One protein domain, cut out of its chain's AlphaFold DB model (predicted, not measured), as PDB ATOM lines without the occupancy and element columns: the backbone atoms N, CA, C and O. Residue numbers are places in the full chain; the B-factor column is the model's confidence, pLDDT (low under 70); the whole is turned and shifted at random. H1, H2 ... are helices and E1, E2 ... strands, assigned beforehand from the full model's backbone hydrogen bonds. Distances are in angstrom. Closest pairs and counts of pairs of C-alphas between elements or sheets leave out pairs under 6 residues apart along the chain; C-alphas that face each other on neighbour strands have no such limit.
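What this domain is: This is residues 2 to 74 of the 196 residues of an uncharacterized protein of Toxocara canis (UniProt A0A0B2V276). The model is a loose, open C of two small strand parts: the hairpin E1 and E2 with short E5 beside E2, and a separate ribbon of E3 and E4 that leads out to H1 at the far end. H2 only grazes the first sheet, and residues 27 to 33 and 61 to 63 join the two parts. The 73 printed residues hold E1, E2, E3, H1, E4, E5 and H2 in that order; both sheets, E1 - E2 - E5 and E3 - E4, are antiparallel, and the class is mixed. The whole is loose, with a radius of gyration of the C-alphas of 15.8 A, and only just elongated, spanning 47 by 30 by 17 A.

Where its parts are: E1, residues 6 to 13, begins at C-alpha 6 (13.905, -52.936, 0.707) and is 21.8 A long. E2, residues 19 to 26, is 19.7 A long and bends by 59 degrees at residue 23. E3 is residues 34 to 37, H1 residues 41 to 49 with 13.1 A, E4 residues 57 to 60, and E5 residues 64 to 66. H2, residues 68 to 74, ends at C-alpha 74 (28.423, -47.643, 14.603).

How they stand to each other: E1 and E2 form a hairpin at 154 degrees, with N 10 and O 22 2.8 A apart. E5 is antiparallel to E2 at 115 degrees, with N 65 and O 25 2.8 A apart. H2 is on this sheet but only grazes it; the closest C-alphas of E2 and H2, Met 22 and Cys 70, are 7.2 A apart. E3 and E4 are antiparallel at 141 degrees, with N 36 and O 58 2.9 A apart. E2 and E3 are apart, as are E4 and E5; H1 is not on the three-stranded sheet. O i to N i+4 pairs are within hydrogen-bond range in 4 of 5 cases in H1 and 1 of 3 in H2, where 3 of 4 O i to N i+3 pairs are.

The domain as a whole: The C-alphas farthest apart, Arg 2 and Ser 49, are 49.0 A apart. The printed part has no cut and no long link. Mean pLDDT of the printed part is 74.2; residues 2 to 4 and 43 to 56 are under 70.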
ATOM      1  N   ARG A   2       0.895 -50.952   2.361       41.72
ATOM      2  CA  ARG A   2       2.022 -51.897   2.380       41.72
ATOM      3  C   ARG A   2       3.298 -51.061   2.345       41.72
ATOM      4  O   ARG A   2       3.579 -50.434   1.334       41.72
ATOM      5  N   CYS A   3       4.019 -50.995   3.458       50.84
ATOM      6  CA  CYS A   3       5.322 -50.345   3.489       50.84
ATOM      7  C   CYS A   3       6.309 -51.290   2.793       50.84
ATOM      8  O   CYS A   3       6.712 -52.299   3.367       50.84
ATOM      9  N   THR A   4       6.622 -51.034   1.525       60.50
ATOM     10  CA  THR A   4       7.631 -51.798   0.786       60.50
ATOM     11  C   THR A   4       9.009 -51.358   1.263       60.50
ATOM     12  O   THR A   4       9.596 -50.424   0.722       60.50
ATOM     13  N   SER A   5       9.503 -51.986   2.329       74.44
ATOM     14  CA  SER A   5      10.884 -51.814   2.777       74.44
ATOM     15  C   SER A   5      11.808 -52.719   1.966       74.44
ATOM     16  O   SER A   5      11.583 -53.929   1.909       74.44
ATOM     17  N   ALA A   6      12.864 -52.159   1.378       82.69
ATOM     18  CA  ALA A   6      13.905 -52.936   0.707       82.69
ATOM     19  C   ALA A   6      15.125 -53.076   1.622       82.69
ATOM     20  O   ALA A   6      15.652 -52.078   2.121       82.69
ATOM     21  N   ARG A   7      15.598 -54.308   1.835       85.19
ATOM     22  CA  ARG A   7      16.843 -54.547   2.570       85.19
ATOM     23  C   ARG A   7      18.021 -54.285   1.639       85.19
ATOM     24  O   ARG A   7      18.165 -54.958   0.622       85.19
ATOM     25  N   ILE A   8      18.863 -53.321   1.986       86.44
ATOM     26  CA  ILE A   8      20.016 -52.905   1.183       86.44
ATOM     27  C   ILE A   8      21.302 -52.967   2.006       86.44
ATOM     28  O   ILE A   8      21.280 -52.853   3.231       86.44
ATOM     29  N   LYS A   9      22.439 -53.159   1.331       87.62
ATOM     30  CA  LYS A   9      23.765 -53.092   1.956       87.62
ATOM     31  C   LYS A   9      24.326 -51.688   1.783       87.62
ATOM     32  O   LYS A   9      24.566 -51.248   0.663       87.62
ATOM     33  N   LEU A  10      24.555 -51.005   2.895       84.25
ATOM     34  CA  LEU A  10      25.169 -49.689   2.931       84.25
ATOM     35  C   LEU A  10      26.671 -49.833   3.174       84.25
ATOM     36  O   LEU A  10      27.067 -50.471   4.148       84.25
ATOM     37  N   LYS A  11      27.497 -49.220   2.323       86.69
ATOM     38  CA  LYS A  11      28.945 -49.096   2.525       86.69
ATOM     39  C   LYS A  11      29.251 -47.669   2.974       86.69
ATOM     40  O   LYS A  11      29.011 -46.723   2.233       86.69
ATOM     41  N   MET A  12      29.763 -47.520   4.188       83.69
ATOM     42  CA  MET A  12      30.088 -46.239   4.814       83.69
ATOM     43  C   MET A  12      31.595 -46.106   4.997       83.69
ATOM     44  O   MET A  12      32.279 -47.106   5.203       83.69
ATOM     45  N   ILE A  13      32.106 -44.879   4.959       81.25
ATOM     46  CA  ILE A  13      33.499 -44.570   5.296       81.25
ATOM     47  C   ILE A  13      33.537 -44.109   6.749       81.25
ATOM     48  O   ILE A  13      32.780 -43.223   7.143       81.25
ATOM     49  N   ARG A  14      34.398 -44.734   7.546       80.81
ATOM     50  CA  ARG A  14      34.653 -44.356   8.932       80.81
ATOM     51  C   ARG A  14      35.604 -43.164   9.004       80.81
ATOM     52  O   ARG A  14      36.360 -42.896   8.075       80.81
ATOM     53  N   THR A  15      35.628 -42.498  10.153       74.44
ATOM     54  CA  THR A  15      36.560 -41.399  10.449       74.44
ATOM     55  C   THR A  15      38.031 -41.818  10.402       74.44
ATOM     56  O   THR A  15      38.883 -40.987  10.111       74.44
ATOM     57  N   ASP A  16      38.337 -43.100  10.623       78.56
ATOM     58  CA  ASP A  16      39.677 -43.681  10.463       78.56
ATOM     59  C   ASP A  16      39.996 -44.105   9.014       78.56
ATOM     60  O   ASP A  16      40.984 -44.793   8.770       78.56
ATOM     61  N   GLY A  17      39.143 -43.741   8.050       81.06
ATOM     62  CA  GLY A  17      39.295 -44.052   6.628       81.06
ATOM     63  C   GLY A  17      38.882 -45.472   6.230       81.06
ATOM     64  O   GLY A  17      38.797 -45.771   5.040       81.06
ATOM     65  N   ARG A  18      38.581 -46.363   7.188       83.94
ATOM     66  CA  ARG A  18      38.158 -47.740   6.888       83.94
ATOM     67  C   ARG A  18      36.694 -47.799   6.467       83.94
ATOM     68  O   ARG A  18      35.863 -47.024   6.927       83.94
ATOM     69  N   PHE A  19      36.344 -48.770   5.632       85.31
ATOM     70  CA  PHE A  19      34.949 -48.983   5.250       85.31
ATOM     71  C   PHE A  19      34.199 -49.839   6.275       85.31
ATOM     72  O   PHE A  19      34.721 -50.832   6.779       85.31
ATOM     73  N   LEU A  20      32.946 -49.475   6.542       82.94
ATOM     74  CA  LEU A  20      31.981 -50.247   7.318       82.94
ATOM     75  C   LEU A  20      30.795 -50.602   6.421       82.94
ATOM     76  O   LEU A  20      30.158 -49.712   5.863       82.94
ATOM     77  N   THR A  21      30.470 -51.889   6.320       85.81
ATOM     78  CA  THR A  21      29.283 -52.351   5.591       85.81
ATOM     79  C   THR A  21      28.213 -52.823   6.568       85.81
ATOM     80  O   THR A  21      28.500 -53.612   7.471       85.81
ATOM     81  N   MET A  22      26.972 -52.373   6.386       85.56
ATOM     82  CA  MET A  22      25.829 -52.794   7.201       85.56
ATOM     83  C   MET A  22      24.581 -53.027   6.352       85.56
ATOM     84  O   MET A  22      24.387 -52.382   5.326       85.56
ATOM     85  N   SER A  23      23.733 -53.954   6.789       83.12
ATOM     86  CA  SER A  23      22.410 -54.154   6.203       83.12
ATOM     87  C   SER A  23      21.442 -53.157   6.828       83.12
ATOM     88  O   SER A  23      21.356 -53.074   8.050       83.12
ATOM     89  N   VAL A  24      20.720 -52.406   6.003       84.19
ATOM     90  CA  VAL A  24      19.715 -51.433   6.444       84.19
ATOM     91  C   VAL A  24      18.420 -51.649   5.682       84.19
ATOM     92  O   VAL A  24      18.425 -52.130   4.548       84.19
ATOM     93  N   ASN A  25      17.304 -51.277   6.297       82.94
ATOM     94  CA  ASN A  25      16.025 -51.250   5.606       82.94
ATOM     95  C   ASN A  25      15.821 -49.852   5.028       82.94
ATOM     96  O   ASN A  25      15.726 -48.873   5.769       82.94
ATOM     97  N   SER A  26      15.774 -49.757   3.702       84.25
ATOM     98  CA  SER A  26      15.349 -48.543   3.019       84.25
ATOM     99  C   SER A  26      13.837 -48.419   3.138       84.25
ATOM    100  O   SER A  26      13.102 -49.349   2.798       84.25
ATOM    101  N   VAL A  27      13.387 -47.280   3.658       83.06
ATOM    102  CA  VAL A  27      11.975 -46.977   3.872       83.06
ATOM    103  C   VAL A  27      11.694 -45.589   3.287       83.06
ATOM    104  O   VAL A  27      12.203 -44.600   3.819       83.06
ATOM    105  N   PRO A  28      10.891 -45.478   2.211       70.12
ATOM    106  CA  PRO A  28      10.681 -44.208   1.502       70.12
ATOM    107  C   PRO A  28       9.881 -43.168   2.312       70.12
ATOM    108  O   PRO A  28       9.935 -41.961   2.051       70.12
ATOM    109  N   GLU A  29       9.146 -43.617   3.331       72.69
ATOM    110  CA  GLU A  29       8.162 -42.809   4.053       72.69
ATOM    111  C   GLU A  29       8.377 -42.802   5.569       72.69
ATOM    112  O   GLU A  29       7.431 -42.904   6.348       72.69
ATOM    113  N   LEU A  30       9.620 -42.639   6.028       74.88
ATOM    114  CA  LEU A  30       9.807 -42.260   7.429       74.88
ATOM    115  C   LEU A  30       9.282 -40.833   7.626       74.88
ATOM    116  O   LEU A  30       9.709 -39.891   6.961       74.88
ATOM    117  N   VAL A  31       8.302 -40.703   8.519       72.56
ATOM    118  CA  VAL A  31       7.539 -39.467   8.762       72.56
ATOM    119  C   VAL A  31       8.231 -38.493   9.720       72.56
ATOM    120  O   VAL A  31       7.740 -37.393   9.945       72.56
ATOM    121  N   SER A  32       9.348 -38.895  10.323       77.44
ATOM    122  CA  SER A  32      10.115 -38.058  11.249       77.44
ATOM    123  C   SER A  32      11.231 -37.341  10.509       77.44
ATOM    124  O   SER A  32      11.852 -37.950   9.658       77.44
ATOM    125  N   GLU A  33      11.534 -36.098  10.861       75.44
ATOM    126  CA  GLU A  33      12.695 -35.378  10.332       75.44
ATOM    127  C   GLU A  33      13.823 -35.342  11.368       75.44
ATOM    128  O   GLU A  33      13.574 -35.360  12.577       75.44
ATOM    129  N   ILE A  34      15.069 -35.279  10.900       70.44
ATOM    130  CA  ILE A  34      16.258 -35.198  11.754       70.44
ATOM    131  C   ILE A  34      16.980 -33.884  11.461       70.44
ATOM    132  O   ILE A  34      17.174 -33.523  10.301       70.44
ATOM    133  N   ALA A  35      17.400 -33.178  12.511       70.75
ATOM    134  CA  ALA A  35      18.270 -32.019  12.371       70.75
ATOM    135  C   ALA A  35      19.712 -32.483  12.142       70.75
ATOM    136  O   ALA A  35      20.289 -33.180  12.979       70.75
ATOM    137  N   VAL A  36      20.301 -32.075  11.022       71.56
ATOM    138  CA  VAL A  36      21.694 -32.367  10.678       71.56
ATOM    139  C   VAL A  36      22.481 -31.069  10.670       71.56
ATOM    140  O   VAL A  36      22.072 -30.085  10.056       71.56
ATOM    141  N   ALA A  37      23.623 -31.078  11.352       74.62
ATOM    142  CA  ALA A  37      24.575 -29.979  11.354       74.62
ATOM    143  C   ALA A  37      25.906 -30.449  10.772       74.62
ATOM    144  O   ALA A  37      26.417 -31.506  11.143       74.62
ATOM    145  N   LYS A  38      26.490 -29.642   9.885       74.69
ATOM    146  CA  LYS A  38      27.847 -29.876   9.393       74.69
ATOM    147  C   LYS A  38      28.832 -29.183  10.326       74.69
ATOM    148  O   LYS A  38      28.843 -27.958  10.420       74.69
ATOM    149  N   LEU A  39      29.656 -29.969  11.012       70.38
ATOM    150  CA  LEU A  39      30.700 -29.450  11.891       70.38
ATOM    151  C   LEU A  39      31.999 -29.269  11.104       70.38
ATOM    152  O   LEU A  39      32.455 -30.183  10.421       70.38
ATOM    153  N   THR A  40      32.598 -28.084  11.197       74.06
ATOM    154  CA  THR A  40      33.968 -27.842  10.719       74.06
ATOM    155  C   THR A  40      34.965 -28.005  11.867       74.06
ATOM    156  O   THR A  40      34.593 -27.884  13.036       74.06
ATOM    157  N   GLY A  41      36.248 -28.223  11.556       73.75
ATOM    158  CA  GLY A  41      37.297 -28.343  12.580       73.75
ATOM    159  C   GLY A  41      37.374 -27.124  13.509       73.75
ATOM    160  O   GLY A  41      37.506 -27.278  14.721       73.75
ATOM    161  N   LYS A  42      37.173 -25.913  12.966       74.44
ATOM    162  CA  LYS A  42      37.050 -24.689  13.772       74.44
ATOM    163  C   LYS A  42      35.846 -24.774  14.713       74.44
ATOM    164  O   LYS A  42      35.995 -24.547  15.903       74.44
ATOM    165  N   MET A  43      34.671 -25.166  14.222       69.50
ATOM    166  CA  MET A  43      33.470 -25.261  15.062       69.50
ATOM    167  C   MET A  43      33.618 -26.275  16.196       69.50
ATOM    168  O   MET A  43      33.174 -25.989  17.300       69.50
ATOM    169  N   LEU A  44      34.282 -27.411  15.971       68.50
ATOM    170  CA  LEU A  44      34.570 -28.377  17.037       68.50
ATOM    171  C   LEU A  44      35.408 -27.765  18.168       68.50
ATOM    172  O   LEU A  44      35.084 -27.960  19.337       68.50
ATOM    173  N   TRP A  45      36.425 -26.971  17.826       68.50
ATOM    174  CA  TRP A  45      37.255 -26.266  18.808       68.50
ATOM    175  C   TRP A  45      36.468 -25.197  19.594       68.50
ATOM    176  O   TRP A  45      36.618 -25.065  20.813       68.50
ATOM    177  N   TRP A  46      35.559 -24.485  18.923       64.00
ATOM    178  CA  TRP A  46      34.640 -23.535  19.565       64.00
ATOM    179  C   TRP A  46      33.617 -24.238  20.474       64.00
ATOM    180  O   TRP A  46      33.294 -23.737  21.552       64.00
ATOM    181  N   ILE A  47      33.142 -25.427  20.083       65.25
ATOM    182  CA  ILE A  47      32.209 -26.230  20.885       65.25
ATOM    183  C   ILE A  47      32.841 -26.670  22.205       65.25
ATOM    184  O   ILE A  47      32.170 -26.686  23.235       65.25
ATOM    185  N   SER A  48      34.134 -26.998  22.197       59.53
ATOM    186  CA  SER A  48      34.857 -27.358  23.420       59.53
ATOM    187  C   SER A  48      35.121 -26.186  24.371       59.53
ATOM    188  O   SER A  48      35.442 -26.430  25.529       59.53
ATOM    189  N   SER A  49      34.994 -24.936  23.912       61.34
ATOM    190  CA  SER A  49      35.440 -23.744  24.651       61.34
ATOM    191  C   SER A  49      34.315 -22.793  25.078       61.34
ATOM    192  O   SER A  49      34.564 -21.887  25.870       61.34
ATOM    193  N   THR A  50      33.074 -22.981  24.614       57.53
ATOM    194  CA  THR A  50      31.974 -22.024  24.846       57.53
ATOM    195  C   THR A  50      30.692 -22.675  25.378       57.53
ATOM    196  O   THR A  50      30.431 -23.860  25.179       57.53
ATOM    197  N   TRP A  51      29.868 -21.887  26.081       53.56
ATOM    198  CA  TRP A  51      28.620 -22.337  26.726       53.56
ATOM    199  C   TRP A  51      27.393 -22.343  25.797       53.56
ATOM    200  O   TRP A  51      26.300 -22.725  26.211       53.56
ATOM    201  N   GLY A  52      27.558 -21.973  24.527       54.84
ATOM    202  CA  GLY A  52      26.470 -21.965  23.556       54.84
ATOM    203  C   GLY A  52      26.991 -21.881  22.130       54.84
ATOM    204  O   GLY A  52      27.759 -20.986  21.799       54.84
ATOM    205  N   ILE A  53      26.554 -22.814  21.283       57.47
ATOM    206  CA  ILE A  53      26.905 -22.852  19.864       57.47
ATOM    207  C   ILE A  53      25.621 -22.860  19.054       57.47
ATOM    208  O   ILE A  53      24.732 -23.685  19.273       57.47
ATOM    209  N   ARG A  54      25.551 -21.953  18.081       60.47
ATOM    210  CA  ARG A  54      24.556 -22.003  17.017       60.47
ATOM    211  C   ARG A  54      25.145 -22.771  15.852       60.47
ATOM    212  O   ARG A  54      26.055 -22.300  15.177       60.47
ATOM    213  N   LEU A  55      24.642 -23.982  15.658       66.19
ATOM    214  CA  LEU A  55      24.995 -24.794  14.509       66.19
ATOM    215  C   LEU A  55      24.043 -24.474  13.353       66.19
ATOM    216  O   LEU A  55      22.839 -24.375  13.589       66.19
ATOM    217  N   PRO A  56      24.543 -24.340  12.113       67.81
ATOM    218  CA  PRO A  56      23.684 -24.331  10.947       67.81
ATOM    219  C   PRO A  56      23.051 -25.719  10.840       67.81
ATOM    220  O   PRO A  56      23.739 -26.717  10.613       67.81
ATOM    221  N   THR A  57      21.744 -25.783  11.075       71.25
ATOM    222  CA  THR A  57      20.967 -27.022  11.039       71.25
ATOM    223  C   THR A  57      20.070 -27.045   9.817       71.25
ATOM    224  O   THR A  57      19.362 -26.074   9.555       71.25
ATOM    225  N   VAL A  58      20.045 -28.177   9.125       76.69
ATOM    226  CA  VAL A  58      19.069 -28.469   8.071       76.69
ATOM    227  C   VAL A  58      18.222 -29.653   8.519       76.69
ATOM    228  O   VAL A  58      18.740 -30.605   9.107       76.69
ATOM    229  N   MET A  59      16.916 -29.586   8.265       77.81
ATOM    230  CA  MET A  59      16.011 -30.710   8.492       77.81
ATOM    231  C   MET A  59      16.099 -31.663   7.302       77.81
ATOM    232  O   MET A  59      15.939 -31.241   6.158       77.81
ATOM    233  N   VAL A  60      16.368 -32.941   7.563       75.19
ATOM    234  CA  VAL A  60      16.418 -33.976   6.524       75.19
ATOM    235  C   VAL A  60      15.418 -35.082   6.820       75.19
ATOM    236  O   VAL A  60      15.226 -35.480   7.974       75.19
ATOM    237  N   LYS A  61      14.805 -35.615   5.761       79.25
ATOM    238  CA  LYS A  61      13.954 -36.798   5.852       79.25
ATOM    239  C   LYS A  61      14.847 -38.049   5.871       79.25
ATOM    240  O   LYS A  61      15.549 -38.295   4.889       79.25
ATOM    241  N   PRO A  62      14.852 -38.847   6.949       80.75
ATOM    242  CA  PRO A  62      15.532 -40.125   6.970       80.75
ATOM    243  C   PRO A  62      14.857 -41.069   5.973       80.75
ATOM    244  O   PRO A  62      13.640 -41.077   5.815       80.75
ATOM    245  N   GLN A  63      15.664 -41.883   5.304       80.88
ATOM    246  CA  GLN A  63      15.193 -42.875   4.327       80.88
ATOM    247  C   GLN A  63      15.642 -44.294   4.695       80.88
ATOM    248  O   GLN A  63      15.449 -45.242   3.936       80.88
ATOM    249  N   MET A  64      16.290 -44.440   5.853       81.94
ATOM    250  CA  MET A  64      16.953 -45.668   6.271       81.94
ATOM    251  C   MET A  64      16.662 -45.963   7.735       81.94
ATOM    252  O   MET A  64      16.802 -45.093   8.594       81.94
ATOM    253  N   LEU A  65      16.300 -47.213   8.008       78.62
ATOM    254  CA  LEU A  65      16.254 -47.788   9.342       78.62
ATOM    255  C   LEU A  65      17.474 -48.679   9.540       78.62
ATOM    256  O   LEU A  65      17.714 -49.616   8.773       78.62
ATOM    257  N   VAL A  66      18.217 -48.385  10.601       79.00
ATOM    258  CA  VAL A  66      19.334 -49.201  11.064       79.00
ATOM    259  C   VAL A  66      18.826 -50.098  12.188       79.00
ATOM    260  O   VAL A  66      18.185 -49.621  13.125       79.00
ATOM    261  N   GLU A  67      19.080 -51.398  12.073       74.38
ATOM    262  CA  GLU A  67      18.718 -52.375  13.102       74.38
ATOM    263  C   GLU A  67      19.517 -52.112  14.398       74.38
ATOM    264  O   GLU A  67      20.643 -51.606  14.372       74.38
ATOM    265  N   ALA A  68      18.927 -52.408  15.561       71.50
ATOM    266  CA  ALA A  68      19.510 -52.004  16.843       71.50
ATOM    267  C   ALA A  68      20.837 -52.718  17.175       71.50
ATOM    268  O   ALA A  68      21.713 -52.168  17.839       71.50
ATOM    269  N   ASP A  69      21.011 -53.934  16.676       73.31
ATOM    270  CA  ASP A  69      22.247 -54.715  16.734       73.31
ATOM    271  C   ASP A  69      23.398 -54.060  15.943       73.31
ATOM    272  O   ASP A  69      24.573 -54.185  16.304       73.31
ATOM    273  N   CYS A  70      23.074 -53.278  14.910       75.12
ATOM    274  CA  CYS A  70      24.043 -52.521  14.129       75.12
ATOM    275  C   CYS A  70      24.560 -51.279  14.872       75.12
ATOM    276  O   CYS A  70      25.641 -50.789  14.533       75.12
ATOM    277  N   PHE A  71      23.887 -50.810  15.934       76.06
ATOM    278  CA  PHE A  71      24.391 -49.692  16.741       76.06
ATOM    279  C   PHE A  71      25.761 -49.994  17.342       76.06
ATOM    280  O   PHE A  71      26.626 -49.125  17.339       76.06
ATOM    281  N   ARG A  72      26.023 -51.233  17.775       76.75
ATOM    282  CA  ARG A  72      27.343 -51.595  18.313       76.75
ATOM    283  C   ARG A  72      28.454 -51.447  17.270       76.75
ATOM    284  O   ARG A  72      29.574 -51.115  17.635       76.75
ATOM    285  N   LYS A  73      28.154 -51.632  15.979       77.38
ATOM    286  CA  LYS A  73      29.117 -51.422  14.881       77.38
ATOM    287  C   LYS A  73      29.368 -49.939  14.603       77.38
ATOM    288  O   LYS A  73      30.477 -49.579  14.230       77.38
ATOM    289  N   ILE A  74      28.348 -49.100  14.789       78.50
ATOM    290  CA  ILE A  74      28.423 -47.643  14.603       78.50
ATOM    291  C   ILE A  74      29.166 -46.986  15.763       78.50
ATOM    292  O   ILE A  74      30.066 -46.171  15.554       78.50
TER     293      ILE A  74